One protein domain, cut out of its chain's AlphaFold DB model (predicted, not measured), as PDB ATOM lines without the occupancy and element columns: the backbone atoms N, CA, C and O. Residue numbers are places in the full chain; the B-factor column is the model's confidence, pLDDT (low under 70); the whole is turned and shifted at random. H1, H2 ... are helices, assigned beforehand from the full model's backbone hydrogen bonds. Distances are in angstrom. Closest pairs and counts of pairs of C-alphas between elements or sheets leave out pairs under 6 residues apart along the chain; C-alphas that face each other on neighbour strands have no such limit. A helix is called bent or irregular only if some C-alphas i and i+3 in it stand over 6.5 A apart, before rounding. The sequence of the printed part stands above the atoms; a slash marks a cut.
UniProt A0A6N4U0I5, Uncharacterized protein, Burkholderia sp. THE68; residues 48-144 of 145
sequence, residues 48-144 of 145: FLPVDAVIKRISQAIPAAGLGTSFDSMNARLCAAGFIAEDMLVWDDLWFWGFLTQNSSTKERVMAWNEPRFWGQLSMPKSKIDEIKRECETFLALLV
ATOM      1  N   PHE A  48     -38.320  18.066 -12.105       94.62
ATOM      2  CA  PHE A  48     -37.408  16.931 -12.090       94.62
ATOM      3  C   PHE A  48     -38.087  15.712 -11.479       94.62
ATOM      4  O   PHE A  48     -38.793  15.831 -10.479       94.62
ATOM      5  N   LEU A  49     -37.806  14.536 -12.035       93.81
ATOM      6  CA  LEU A  49     -38.144  13.252 -11.438       93.81
ATOM      7  C   LEU A  49     -37.345  13.076 -10.132       93.81
ATOM      8  O   LEU A  49     -36.105  13.092 -10.166       93.81
ATOM      9  N   PRO A  50     -38.001  12.877  -8.975       93.50
ATOM     10  CA  PRO A  50     -37.330  12.547  -7.722       93.50
ATOM     11  C   PRO A  50     -36.702  11.144  -7.774       93.50
ATOM     12  O   PRO A  50     -37.310  10.131  -7.442       93.50
ATOM     13  N   VAL A  51     -35.434  11.062  -8.175       91.56
ATOM     14  CA  VAL A  51     -34.754   9.767  -8.330       91.56
ATOM     15  C   VAL A  51     -34.289   9.205  -6.987       91.56
ATOM     16  O   VAL A  51     -33.367   9.726  -6.352       91.56
ATOM     17  N   ASP A  52     -34.865   8.075  -6.585       89.81
ATOM     18  CA  ASP A  52     -34.449   7.314  -5.410       89.81
ATOM     19  C   ASP A  52     -34.166   5.837  -5.716       89.81
ATOM     20  O   ASP A  52     -34.045   5.444  -6.873       89.81
ATOM     21  N   ALA A  53     -33.995   5.008  -4.683       87.38
ATOM     22  CA  ALA A  53     -33.689   3.591  -4.868       87.38
ATOM     23  C   ALA A  53     -34.794   2.810  -5.607       87.38
ATOM     24  O   ALA A  53     -34.472   1.844  -6.292       87.38
ATOM     25  N   VAL A  54     -36.064   3.215  -5.485       88.88
ATOM     26  CA  VAL A  54     -37.192   2.580  -6.180       88.88
ATOM     27  C   VAL A  54     -37.120   2.909  -7.664       88.88
ATOM     28  O   VAL A  54     -37.048   1.988  -8.476       88.88
ATOM     29  N   ILE A  55     -37.033   4.198  -8.010       90.25
ATOM     30  CA  ILE A  55     -36.929   4.664  -9.402       90.25
ATOM     31  C   ILE A  55     -35.678   4.104 -10.086       90.25
ATOM     32  O   ILE A  55     -35.758   3.596 -11.201       90.25
ATOM     33  N   LYS A  56     -34.527   4.107  -9.400       88.38
ATOM     34  CA  LYS A  56     -33.289   3.498  -9.917       88.38
ATOM     35  C   LYS A  56     -33.455   2.012 -10.210       88.38
ATOM     36  O   LYS A  56     -32.878   1.506 -11.165       88.38
ATOM     37  N   ARG A  57     -34.211   1.289  -9.382       87.00
ATOM     38  CA  ARG A  57     -34.414  -0.143  -9.596       87.00
ATOM     39  C   ARG A  57     -35.332  -0.407 -10.788       87.00
ATOM     40  O   ARG A  57     -35.043  -1.327 -11.547       87.00
ATOM     41  N   ILE A  58     -36.374   0.407 -10.968       87.38
ATOM     42  CA  ILE A  58     -37.239   0.360 -12.156       87.38
ATOM     43  C   ILE A  58     -36.416   0.663 -13.407       87.38
ATOM     44  O   ILE A  58     -36.473  -0.101 -14.361       87.38
ATOM     45  N   SER A  59     -35.584   1.710 -13.393       85.38
ATOM     46  CA  SER A  59     -34.773   2.062 -14.565       85.38
ATOM     47  C   SER A  59     -33.796   0.953 -14.962       85.38
ATOM     48  O   SER A  59     -33.588   0.711 -16.145       85.38
ATOM     49  N   GLN A  60     -33.236   0.235 -13.985       84.38
ATOM     50  CA  GLN A  60     -32.402  -0.949 -14.224       84.38
ATOM     51  C   GLN A  60     -33.194  -2.152 -14.742       84.38
ATOM     52  O   GLN A  60     -32.628  -3.000 -15.426       84.38
ATOM     53  N   ALA A  61     -34.472  -2.258 -14.378       82.25
ATOM     54  CA  ALA A  61     -35.350  -3.321 -14.845       82.25
ATOM     55  C   ALA A  61     -35.800  -3.117 -16.296       82.25
ATOM     56  O   ALA A  61     -36.293  -4.072 -16.867       82.25
ATOM     57  N   ILE A  62     -35.581  -1.937 -16.898       79.81
ATOM     58  CA  ILE A  62     -35.899  -1.637 -18.301       79.81
ATOM     59  C   ILE A  62     -34.581  -1.426 -19.080       79.81
ATOM     60  O   ILE A  62     -34.180  -0.278 -19.314       79.81
ATOM     61  N   PRO A  63     -33.862  -2.492 -19.497       63.94
ATOM     62  CA  PRO A  63     -32.512  -2.371 -20.060       63.94
ATOM     63  C   PRO A  63     -32.453  -1.498 -21.317       63.94
ATOM     64  O   PRO A  63     -31.476  -0.783 -21.530       63.94
ATOM     65  N   ALA A  64     -33.519  -1.512 -22.124       60.81
ATOM     66  CA  ALA A  64     -33.619  -0.739 -23.359       60.81
ATOM     67  C   ALA A  64     -33.746   0.779 -23.132       60.81
ATOM     68  O   ALA A  64     -33.451   1.556 -24.036       60.81
ATOM     69  N   ALA A  65     -34.160   1.224 -21.938       63.78
ATOM     70  CA  ALA A  65     -34.466   2.634 -21.705       63.78
ATOM     71  C   ALA A  65     -33.211   3.492 -21.486       63.78
ATOM     72  O   ALA A  65     -33.255   4.709 -21.651       63.78
ATOM     73  N   GLY A  66     -32.081   2.881 -21.100       69.88
ATOM     74  CA  GLY A  66     -30.808   3.583 -20.942       69.88
ATOM     75  C   GLY A  66     -30.894   4.828 -20.052       69.88
ATOM     76  O   GLY A  66     -30.118   5.752 -20.247       69.88
ATOM     77  N   LEU A  67     -31.825   4.889 -19.095       78.12
ATOM     78  CA  LEU A  67     -32.203   6.113 -18.370       78.12
ATOM     79  C   LEU A  67     -31.143   6.617 -17.379       78.12
ATOM     80  O   LEU A  67     -31.360   7.613 -16.714       78.12
ATOM     81  N   GLY A  68     -29.982   5.975 -17.257       80.19
ATOM     82  CA  GLY A  68     -28.967   6.354 -16.272       80.19
ATOM     83  C   GLY A  68     -29.267   5.850 -14.854       80.19
ATOM     84  O   GLY A  68     -30.263   5.177 -14.588       80.19
ATOM     85  N   THR A  69     -28.337   6.128 -13.938       83.31
ATOM     86  CA  THR A  69     -28.292   5.527 -12.587       83.31
ATOM     87  C   THR A  69     -28.250   6.559 -11.453       83.31
ATOM     88  O   THR A  69     -28.306   6.207 -10.269       83.31
ATOM     89  N   SER A  70     -28.178   7.846 -11.796       90.44
ATOM     90  CA  SER A  70     -28.135   8.975 -10.862       90.44
ATOM     91  C   SER A  70     -29.272   9.961 -11.131       90.44
ATOM     92  O   SER A  70     -29.869   9.943 -12.205       90.44
ATOM     93  N   PHE A  71     -29.552  10.832 -10.157       93.19
ATOM     94  CA  PHE A  71     -30.545  11.900 -10.303       93.19
ATOM     95  C   PHE A  71     -30.268  12.764 -11.539       93.19
ATOM     96  O   PHE A  71     -31.158  12.936 -12.370       93.19
ATOM     97  N   ASP A  72     -29.028  13.233 -11.692       93.19
ATOM     98  CA  ASP A  72     -28.647  14.119 -12.796       93.19
ATOM     99  C   ASP A  72     -28.697  13.399 -14.144       93.19
ATOM    100  O   ASP A  72     -29.270  13.916 -15.098       93.19
ATOM    101  N   SER A  73     -28.144  12.182 -14.230       92.56
ATOM    102  CA  SER A  73     -28.096  11.441 -15.500       92.56
ATOM    103  C   SER A  73     -29.484  11.068 -16.012       92.56
ATOM    104  O   SER A  73     -29.719  11.128 -17.216       92.56
ATOM    105  N   MET A  74     -30.405  10.730 -15.110       92.25
ATOM    106  CA  MET A  74     -31.768  10.363 -15.476       92.25
ATOM    107  C   MET A  74     -32.592  11.560 -15.913       92.25
ATOM    108  O   MET A  74     -33.173  11.535 -16.995       92.25
ATOM    109  N   ASN A  75     -32.563  12.642 -15.141       94.25
ATOM    110  CA  ASN A  75     -33.263  13.863 -15.517       94.25
ATOM    111  C   ASN A  75     -32.694  14.495 -16.796       94.25
ATOM    112  O   ASN A  75     -33.460  14.966 -17.634       94.25
ATOM    113  N   ALA A  76     -31.373  14.449 -17.002       92.88
ATOM    114  CA  ALA A  76     -30.756  14.919 -18.242       92.88
ATOM    115  C   ALA A  76     -31.222  14.105 -19.458       92.88
ATOM    116  O   ALA A  76     -31.516  14.681 -20.502       92.88
ATOM    117  N   ARG A  77     -31.326  12.777 -19.328       92.19
ATOM    118  CA  ARG A  77     -31.793  11.902 -20.412       92.19
ATOM    119  C   ARG A  77     -33.274  12.078 -20.712       92.19
ATOM    120  O   ARG A  77     -33.625  12.157 -21.883       92.19
ATOM    121  N   LEU A  78     -34.119  12.181 -19.688       91.50
ATOM    122  CA  LEU A  78     -35.545  12.450 -19.879       91.50
ATOM    123  C   LEU A  78     -35.753  13.812 -20.563       91.50
ATOM    124  O   LEU A  78     -36.489  13.911 -21.539       91.50
ATOM    125  N   CYS A  79     -35.023  14.844 -20.133       90.94
ATOM    126  CA  CYS A  79     -35.054  16.152 -20.784       90.94
ATOM    127  C   CYS A  79     -34.573  16.084 -22.245       90.94
ATOM    128  O   CYS A  79     -35.212  16.655 -23.124       90.94
ATOM    129  N   ALA A  80     -33.484  15.363 -22.528       91.56
ATOM    130  CA  ALA A  80     -32.975  15.183 -23.891       91.56
ATOM    131  C   ALA A  80     -33.937  14.391 -24.795       91.56
ATOM    132  O   ALA A  80     -33.945  14.600 -26.004       91.56
ATOM    133  N   ALA A  81     -34.758  13.511 -24.214       90.88
ATOM    134  CA  ALA A  81     -35.825  12.796 -24.910       90.88
ATOM    135  C   ALA A  81     -37.076  13.660 -25.169       90.88
ATOM    136  O   ALA A  81     -38.008  13.190 -25.815       90.88
ATOM    137  N   GLY A  82     -37.096  14.914 -24.701       91.31
ATOM    138  CA  GLY A  82     -38.181  15.863 -24.945       91.31
ATOM    139  C   GLY A  82     -39.329  15.810 -23.937       91.31
ATOM    140  O   GLY A  82     -40.345  16.455 -24.178       91.31
ATOM    141  N   PHE A  83     -39.183  15.083 -22.821       91.38
ATOM    142  CA  PHE A  83     -40.203  15.058 -21.771       91.38
ATOM    143  C   PHE A  83     -40.326  16.429 -21.093       91.38
ATOM    144  O   PHE A  83     -39.327  17.004 -20.645       91.38
ATOM    145  N   ILE A  84     -41.555  16.934 -21.012       91.12
ATOM    146  CA  ILE A  84     -41.890  18.236 -20.425       91.12
ATOM    147  C   ILE A  84     -42.228  18.110 -18.936       91.12
ATOM    148  O   ILE A  84     -42.324  17.012 -18.391       91.12
ATOM    149  N   ALA A  85     -42.435  19.244 -18.262       90.38
ATOM    150  CA  ALA A  85     -42.777  19.283 -16.841       90.38
ATOM    151  C   ALA A  85     -43.984  18.395 -16.474       90.38
ATOM    152  O   ALA A  85     -43.929  17.698 -15.461       90.38
ATOM    153  N   GLU A  86     -45.025  18.353 -17.314       89.56
ATOM    154  CA  GLU A  86     -46.188  17.481 -17.089       89.56
ATOM    155  C   GLU A  86     -45.841  15.996 -17.128       89.56
ATOM    156  O   GLU A  86     -46.250  15.238 -16.246       89.56
ATOM    157  N   ASP A  87     -45.019  15.578 -18.091       91.56
ATOM    158  CA  ASP A  87     -44.588  14.186 -18.180       91.56
ATOM    159  C   ASP A  87     -43.851  13.777 -16.904       91.56
ATOM    160  O   ASP A  87     -44.046  12.681 -16.385       91.56
ATOM    161  N   MET A  88     -43.029  14.669 -16.347       91.81
ATOM    162  CA  MET A  88     -42.254  14.401 -15.132       91.81
ATOM    163  C   MET A  88     -43.151  14.175 -13.906       91.81
ATOM    164  O   MET A  88     -42.785  13.407 -13.010       91.81
ATOM    165  N   LEU A  89     -44.339  14.793 -13.864       89.25
ATOM    166  CA  LEU A  89     -45.327  14.524 -12.818       89.25
ATOM    167  C   LEU A  89     -45.874  13.098 -12.920       89.25
ATOM    168  O   LEU A  89     -46.033  12.461 -11.874       89.25
ATOM    169  N   VAL A  90     -46.092  12.595 -14.139       87.94
ATOM    170  CA  VAL A  90     -46.535  11.217 -14.417       87.94
ATOM    171  C   VAL A  90     -45.407  10.213 -14.164       87.94
ATOM    172  O   VAL A  90     -45.626   9.185 -13.531       87.94
ATOM    173  N   TRP A  91     -44.174  10.519 -14.576       86.44
ATOM    174  CA  TRP A  91     -43.007   9.651 -14.372       86.44
ATOM    175  C   TRP A  91     -42.769   9.305 -12.897       86.44
ATOM    176  O   TRP A  91     -42.358   8.189 -12.590       86.44
ATOM    177  N   ASP A  92     -43.038  10.219 -11.964       84.38
ATOM    178  CA  ASP A  92     -42.892   9.918 -10.534       84.38
ATOM    179  C   ASP A  92     -43.985   8.972  -9.998       84.38
ATOM    180  O   ASP A  92     -43.774   8.326  -8.978       84.38
ATOM    181  N   ASP A  93     -45.092   8.753 -10.714       86.75
ATOM    182  CA  ASP A  93     -46.052   7.705 -10.341       86.75
ATOM    183  C   ASP A  93     -45.454   6.289 -10.520       86.75
ATOM    184  O   ASP A  93     -45.886   5.342  -9.861       86.75
ATOM    185  N   LEU A  94     -44.362   6.134 -11.289       88.12
ATOM    186  CA  LEU A  94     -43.558   4.904 -11.276       88.12
ATOM    187  C   LEU A  94     -43.042   4.564  -9.880       88.12
ATOM    188  O   LEU A  94     -42.880   3.387  -9.559       88.12
ATOM    189  N   TRP A  95     -42.790   5.567  -9.036       90.50
ATOM    190  CA  TRP A  95     -42.381   5.331  -7.659       90.50
ATOM    191  C   TRP A  95     -43.441   4.523  -6.909       90.50
ATOM    192  O   TRP A  95     -43.095   3.577  -6.203       90.50
ATOM    193  N   PHE A  96     -44.724   4.846  -7.098       88.50
ATOM    194  CA  PHE A  96     -45.833   4.131  -6.468       88.50
ATOM    195  C   PHE A  96     -45.869   2.664  -6.909       88.50
ATOM    196  O   PHE A  96     -45.869   1.757  -6.070       88.50
ATOM    197  N   TRP A  97     -45.809   2.422  -8.218       90.75
ATOM    198  CA  TRP A  97     -45.836   1.066  -8.759       90.75
ATOM    199  C   TRP A  97     -44.614   0.258  -8.344       90.75
ATOM    200  O   TRP A  97     -44.743  -0.872  -7.872       90.75
ATOM    201  N   GLY A  98     -43.421   0.847  -8.416       90.94
ATOM    202  CA  GLY A  98     -42.199   0.208  -7.944       90.94
ATOM    203  C   GLY A  98     -42.183  -0.019  -6.438       90.94
ATOM    204  O   GLY A  98     -41.598  -0.998  -5.988       90.94
ATOM    205  N   PHE A  99     -42.830   0.836  -5.645       90.69
ATOM    206  CA  PHE A  99     -42.959   0.620  -4.209       90.69
ATOM    207  C   PHE A  99     -43.738  -0.667  -3.935       90.69
ATOM    208  O   PHE A  99     -43.268  -1.497  -3.163       90.69
ATOM    209  N   LEU A 100     -44.876  -0.876  -4.599       92.69
ATOM    210  CA  LEU A 100     -45.687  -2.088  -4.436       92.69
ATOM    211  C   LEU A 100     -45.082  -3.328  -5.096       92.69
ATOM    212  O   LEU A 100     -45.420  -4.445  -4.712       92.69
ATOM    213  N   THR A 101     -44.179  -3.153  -6.059       91.94
ATOM    214  CA  THR A 101     -43.618  -4.259  -6.846       91.94
ATOM    215  C   THR A 101     -42.139  -4.528  -6.587       91.94
ATOM    216  O   THR A 101     -41.495  -5.238  -7.353       91.94
ATOM    217  N   GLN A 102     -41.573  -4.002  -5.496       88.56
ATOM    218  CA  GLN A 102     -40.201  -4.298  -5.079       88.56
ATOM    219  C   GLN A 102     -40.155  -4.980  -3.719       88.56
ATOM    220  O   GLN A 102     -40.536  -4.410  -2.687       88.56
ATOM    221  N   ASN A 103     -39.569  -6.175  -3.691       81.56
ATOM    222  CA  ASN A 103     -39.187  -6.813  -2.445       81.56
ATOM    223  C   ASN A 103     -37.751  -6.434  -2.063       81.56
ATOM    224  O   ASN A 103     -36.810  -6.670  -2.814       81.56
ATOM    225  N   SER A 104     -37.589  -5.809  -0.896       69.19
ATOM    226  CA  SER A 104     -36.292  -5.368  -0.367       69.19
ATOM    227  C   SER A 104     -35.767  -6.260   0.758       69.19
ATOM    228  O   SER A 104     -34.827  -5.861   1.438       69.19
ATOM    229  N   SER A 105     -36.393  -7.415   1.004       62.56
ATOM    230  CA  SER A 105     -35.918  -8.387   1.997       62.56
ATOM    231  C   SER A 105     -34.645  -9.120   1.558       62.56
ATOM    232  O   SER A 105     -33.964  -9.718   2.386       62.56
ATOM    233  N   THR A 106     -34.292  -9.048   0.272       56.53
ATOM    234  CA  THR A 106     -33.104  -9.665  -0.329       56.53
ATOM    235  C   THR A 106     -32.117  -8.608  -0.838       56.53
ATOM    236  O   THR A 106     -32.508  -7.500  -1.206       56.53
ATOM    237  N   LYS A 107     -30.812  -8.943  -0.875       55.50
ATOM    238  CA  LYS A 107     -29.758  -8.067  -1.442       55.50
ATOM    239  C   LYS A 107     -30.051  -7.686  -2.896       55.50
ATOM    240  O   LYS A 107     -29.764  -6.566  -3.307       55.50
ATOM    241  N   GLU A 108     -30.655  -8.601  -3.644       64.44
ATOM    242  CA  GLU A 108     -31.196  -8.328  -4.968       64.44
ATOM    243  C   GLU A 108     -32.674  -7.989  -4.828       64.44
ATOM    244  O   GLU A 108     -33.466  -8.818  -4.386       64.44
ATOM    245  N   ARG A 109     -33.056  -6.754  -5.159       68.62
ATOM    246  CA  ARG A 109     -34.468  -6.358  -5.162       68.62
ATOM    247  C   ARG A 109     -35.189  -7.117  -6.268       68.62
ATOM    248  O   ARG A 109     -34.986  -6.801  -7.447       68.62
ATOM    249  N   VAL A 110     -36.002  -8.097  -5.889       82.81
ATOM    250  CA  VAL A 110     -36.841  -8.856  -6.821       82.81
ATOM    251  C   VAL A 110     -38.061  -8.009  -7.168       82.81
ATOM    252  O   VAL A 110     -38.718  -7.469  -6.272       82.81
ATOM    253  N   MET A 111     -38.327  -7.874  -8.470       87.38
ATOM    254  CA  MET A 111     -39.521  -7.207  -8.979       87.38
ATOM    255  C   MET A 111     -40.687  -8.200  -8.918       87.38
ATOM    256  O   MET A 111     -40.732  -9.143  -9.701       87.38
ATOM    257  N   ALA A 112     -41.572  -8.036  -7.941       90.69
ATOM    258  CA  ALA A 112     -42.742  -8.880  -7.718       90.69
ATOM    259  C   ALA A 112     -43.740  -8.165  -6.802       90.69
ATOM    260  O   ALA A 112     -43.345  -7.319  -5.995       90.69
ATOM    261  N   TRP A 113     -45.018  -8.542  -6.889       92.75
ATOM    262  CA  TRP A 113     -46.058  -8.066  -5.978       92.75
ATOM    263  C   TRP A 113     -45.631  -8.219  -4.508       92.75
ATOM    264  O   TRP A 113     -45.330  -9.319  -4.042       92.75
ATOM    265  N   ASN A 114     -45.602  -7.101  -3.781       92.06
ATOM    266  CA  ASN A 114     -45.217  -7.027  -2.380       92.06
ATOM    267  C   ASN A 114     -46.439  -6.710  -1.516       92.06
ATOM    268  O   ASN A 114     -46.671  -5.575  -1.091       92.06
ATOM    269  N   GLU A 115     -47.208  -7.756  -1.234       92.62
ATOM    270  CA  GLU A 115     -48.396  -7.683  -0.391       92.62
ATOM    271  C   GLU A 115     -48.146  -7.032   0.988       92.62
ATOM    272  O   GLU A 115     -48.923  -6.154   1.375       92.62
ATOM    273  N   PRO A 116     -47.050  -7.337   1.720       91.75
ATOM    274  CA  PRO A 116     -46.741  -6.634   2.964       91.75
ATOM    275  C   PRO A 116     -46.673  -5.107   2.832       91.75
ATOM    276  O   PRO A 116     -47.134  -4.394   3.724       91.75
ATOM    277  N   ARG A 117     -46.135  -4.574   1.725       91.06
ATOM    278  CA  ARG A 117     -46.085  -3.118   1.493       91.06
ATOM    279  C   ARG A 117     -47.463  -2.523   1.245       91.06
ATOM    280  O   ARG A 117     -47.739  -1.433   1.743       91.06
ATOM    281  N   PHE A 118     -48.324  -3.238   0.526       93.31
ATOM    282  CA  PHE A 118     -49.716  -2.837   0.354       93.31
ATOM    283  C   PHE A 118     -50.431  -2.736   1.702       93.31
ATOM    284  O   PHE A 118     -51.049  -1.712   1.999       93.31
ATOM    285  N   TRP A 119     -50.312  -3.763   2.548       93.25
ATOM    286  CA  TRP A 119     -50.938  -3.772   3.870       93.25
ATOM    287  C   TRP A 119     -50.346  -2.718   4.807       93.25
ATOM    288  O   TRP A 119     -51.109  -2.066   5.518       93.25
ATOM    289  N   GLY A 120     -49.036  -2.472   4.740       91.38
ATOM    290  CA  GLY A 120     -48.348  -1.468   5.553       91.38
ATOM    291  C   GLY A 120     -48.653  -0.009   5.192       91.38
ATOM    292  O   GLY A 120     -48.490   0.864   6.039       91.38
ATOM    293  N   GLN A 121     -49.111   0.283   3.970       90.12
ATOM    294  CA  GLN A 121     -49.449   1.651   3.567       90.12
ATOM    295  C   GLN A 121     -50.877   2.019   3.994       90.12
ATOM    296  O   GLN A 121     -51.848   1.487   3.455       90.12
ATOM    297  N   LEU A 122     -51.017   2.938   4.951       89.75
ATOM    298  CA  LEU A 122     -52.302   3.278   5.581       89.75
ATOM    299  C   LEU A 122     -53.319   3.873   4.603       89.75
ATOM    300  O   LEU A 122     -54.506   3.591   4.712       89.75
ATOM    301  N   SER A 123     -52.852   4.645   3.623       86.75
ATOM    302  CA  SER A 123     -53.702   5.290   2.618       86.75
ATOM    303  C   SER A 123     -54.189   4.353   1.506       86.75
ATOM    304  O   SER A 123     -54.940   4.787   0.637       86.75
ATOM    305  N   MET A 124     -53.773   3.080   1.491       89.31
ATOM    306  CA  MET A 124     -54.208   2.147   0.447       89.31
ATOM    307  C   MET A 124     -55.674   1.740   0.624       89.31
ATOM    308  O   MET A 124     -56.064   1.341   1.727       89.31
ATOM    309  N   PRO A 125     -56.471   1.714  -0.459       92.44
ATOM    310  CA  PRO A 125     -57.835   1.209  -0.413       92.44
ATOM    311  C   PRO A 125     -57.817  -0.320  -0.269       92.44
ATOM    312  O   PRO A 125     -57.773  -1.056  -1.253       92.44
ATOM    313  N   LYS A 126     -57.840  -0.817   0.975       93.62
ATOM    314  CA  LYS A 126     -57.697  -2.252   1.301       93.62
ATOM    315  C   LYS A 126     -58.742  -3.140   0.623       93.62
ATOM    316  O   LYS A 126     -58.437  -4.267   0.254       93.62
ATOM    317  N   SER A 127     -59.940  -2.605   0.398       96.12
ATOM    318  CA  SER A 127     -61.023  -3.273  -0.333       96.12
ATOM    319  C   SER A 127     -60.722  -3.521  -1.817       96.12
ATOM    320  O   SER A 127     -61.404  -4.325  -2.438       96.12
ATOM    321  N   LYS A 128     -59.711  -2.854  -2.390       95.62
ATOM    322  CA  LYS A 128     -59.321  -2.944  -3.806       95.62
ATOM    323  C   LYS A 128     -58.039  -3.754  -4.036       95.62
ATOM    324  O   LYS A 128     -57.400  -3.596  -5.072       95.62
ATOM    325  N   ILE A 129     -57.635  -4.606  -3.090       95.38
ATOM    326  CA  ILE A 129     -56.379  -5.367  -3.192       95.38
ATOM    327  C   ILE A 129     -56.264  -6.157  -4.503       95.38
ATOM    328  O   ILE A 129     -55.224  -6.093  -5.150       95.38
ATOM    329  N   ASP A 130     -57.333  -6.828  -4.938       96.25
ATOM    330  CA  ASP A 130     -57.311  -7.640  -6.159       96.25
ATOM    331  C   ASP A 130     -57.152  -6.788  -7.421       96.25
ATOM    332  O   ASP A 130     -56.463  -7.184  -8.357       96.25
ATOM    333  N   GLU A 131     -57.765  -5.602  -7.450       96.50
ATOM    334  CA  GLU A 131     -57.601  -4.629  -8.534       96.50
ATOM    335  C   GLU A 131     -56.152  -4.136  -8.585       96.50
ATOM    336  O   GLU A 131     -55.490  -4.255  -9.611       96.50
ATOM    337  N   ILE A 132     -55.624  -3.685  -7.447       94.75
ATOM    338  CA  ILE A 132     -54.265  -3.142  -7.343       94.75
ATOM    339  C   ILE A 132     -53.209  -4.202  -7.657       94.75
ATOM    340  O   ILE A 132     -52.206  -3.896  -8.302       94.75
ATOM    341  N   LYS A 133     -53.427  -5.450  -7.233       95.75
ATOM    342  CA  LYS A 133     -52.541  -6.567  -7.556       95.75
ATOM    343  C   LYS A 133     -52.483  -6.811  -9.065       95.75
ATOM    344  O   LYS A 133     -51.383  -6.936  -9.593       95.75
ATOM    345  N   ARG A 134     -53.627  -6.808  -9.762       96.25
ATOM    346  CA  ARG A 134     -53.667  -6.944 -11.233       96.25
ATOM    347  C   ARG A 134     -52.944  -5.799 -11.944       96.25
ATOM    348  O   ARG A 134     -52.205  -6.045 -12.895       96.25
ATOM    349  N   GLU A 135     -53.101  -4.564 -11.471       95.12
ATOM    350  CA  GLU A 135     -52.363  -3.417 -12.023       95.12
ATOM    351  C   GLU A 135     -50.854  -3.540 -11.770       95.12
ATOM    352  O   GLU A 135     -50.041  -3.267 -12.650       95.12
ATOM    353  N   CYS A 136     -50.456  -4.040 -10.599       94.25
ATOM    354  CA  CYS A 136     -49.056  -4.329 -10.293       94.25
ATOM    355  C   CYS A 136     -48.478  -5.431 -11.191       94.25
ATOM    356  O   CYS A 136     -47.334  -5.324 -11.627       94.25
ATOM    357  N   GLU A 137     -49.243  -6.486 -11.473       93.88
ATOM    358  CA  GLU A 137     -48.854  -7.552 -12.404       93.88
ATOM    359  C   GLU A 137     -48.724  -7.022 -13.838       93.88
ATOM    360  O   GLU A 137     -47.744  -7.329 -14.518       93.88
ATOM    361  N   THR A 138     -49.644  -6.153 -14.263       93.75
ATOM    362  CA  THR A 138     -49.579  -5.459 -15.558       93.75
ATOM    363  C   THR A 138     -48.330  -4.587 -15.644       93.75
ATOM    364  O   THR A 138     -47.570  -4.683 -16.604       93.75
ATOM    365  N   PHE A 139     -48.058  -3.793 -14.609       92.44
ATOM    366  CA  PHE A 139     -46.843  -2.990 -14.514       92.44
ATOM    367  C   PHE A 139     -45.576  -3.850 -14.593       92.44
ATOM    368  O   PHE A 139     -44.660  -3.523 -15.341       92.44
ATOM    369  N   LEU A 140     -45.521  -4.967 -13.865       91.62
ATOM    370  CA  LEU A 140     -44.384  -5.892 -13.894       91.62
ATOM    371  C   LEU A 140     -44.143  -6.476 -15.289       91.62
ATOM    372  O   LEU A 140     -42.989  -6.567 -15.709       91.62
ATOM    373  N   ALA A 141     -45.209  -6.820 -16.014       90.50
ATOM    374  CA  ALA A 141     -45.119  -7.312 -17.386       90.50
ATOM    375  C   ALA A 141     -44.555  -6.262 -18.361       90.50
ATOM    376  O   ALA A 141     -43.911  -6.625 -19.335       90.50
ATOM    377  N   LEU A 142     -44.733  -4.964 -18.088       87.12
ATOM    378  CA  LEU A 142     -44.121  -3.891 -18.887       87.12
ATOM    379  C   LEU A 142     -42.614  -3.738 -18.637       87.12
ATOM    380  O   LEU A 142     -41.912  -3.158 -19.464       87.12
ATOM    381  N   LEU A 143     -42.114  -4.207 -17.491       81.81
ATOM    382  CA  LEU A 143     -40.699  -4.093 -17.136       81.81
ATOM    383  C   LEU A 143     -39.855  -5.239 -17.691       81.81
ATOM    384  O   LEU A 143     -38.668  -5.050 -17.920       81.81
ATOM    385  N   VAL A 144     -40.440  -6.421 -17.885       66.81
ATOM    386  CA  VAL A 144     -39.727  -7.604 -18.378       66.81
ATOM    387  C   VAL A 144     -40.094  -7.808 -19.853       66.81
ATOM    388  O   VAL A 144     -41.212  -8.243 -20.113       66.81
TER     389      VAL A 144
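This is residues 48 to 144 of the 145 residues of an uncharacterized protein of Burkholderia sp. THE68 (UniProt A0A6N4U0I5). A short helix, H4, lies in the middle of a set of crossed helices: H1 packs across it on one side, and the longest helix, H6, crosses it elsewhere with a small contact, while H5 packs at its last residues. H3 leads almost straight into H4, and H2 lies out at one end of the longest axis, with H5 and the first residues of H6 towards the other. The printed part has 97 residues with six named helices, H1 to H6 in chain order, and no named strand; the class is all helix. It is compact, with a radius of gyration of the C-alphas of 13.9 A, and spans 40 by 30 by 22 A.

H6, residues 126 to 143, has a kink of 33 degrees near residue 133 and is irregular, C-alphas 127 and 130 being 8.2 A apart. With residues 136 to 139 alone it only just touches H4, residues 93 to 100, with 3 pairs of C-alphas within 8 A; the closest C-alphas, of Trp 97 and Cys 136, are 6.5 A apart. Their lines are about perpendicular at 71 degrees, only just past steep. H4 is the hub, touching three helices. H1, residues 53 to 61, touches it about perpendicular at 87 degrees, the closest C-alphas being those of Ile 55 and Trp 95, 5.8 A apart. H5, residues 115 to 120, touches it about perpendicular at 75 degrees, the closest C-alphas being those of Leu 100 and Arg 117, 6.0 A apart. H5 and H6 are close but not clearly touching, the closest C-alphas being those of Trp 119 and Lys 126, 7.4 A apart. H3, residues 85 to 91, and H4 meet only through their link. H2, residues 71 to 80, is near H1 and near H3, but apart from H4. Every O i to N i+4 pair is within hydrogen-bond range in H1, H2, H3, H4 and H5; in H6 12 of 14 are.

H6 is 25.1 A long and ends at C-alpha 143 (-40.699, -4.093, -17.136). H2 measures 14.2 A, H1 12.3 A, H4 11.4 A, H3 9.9 A and H5 8.6 A. H1 begins at C-alpha 53 (-33.689, 3.591, -4.868), and H4 at C-alpha 93 (-46.052, 7.705, -10.341).

The two C-alphas farthest apart, of Ala 80 and Ser 127, are 41.0 A from each other. The printed part has no cut. The link from H4 to H5, residues 101 to 114, is long and holds a short antiparallel pairing of residues 102 to 103 with 110 to 111. The mean pLDDT of the printed part is 87.3; residues 63 to 66, 104 to 109 and 144 are under 70.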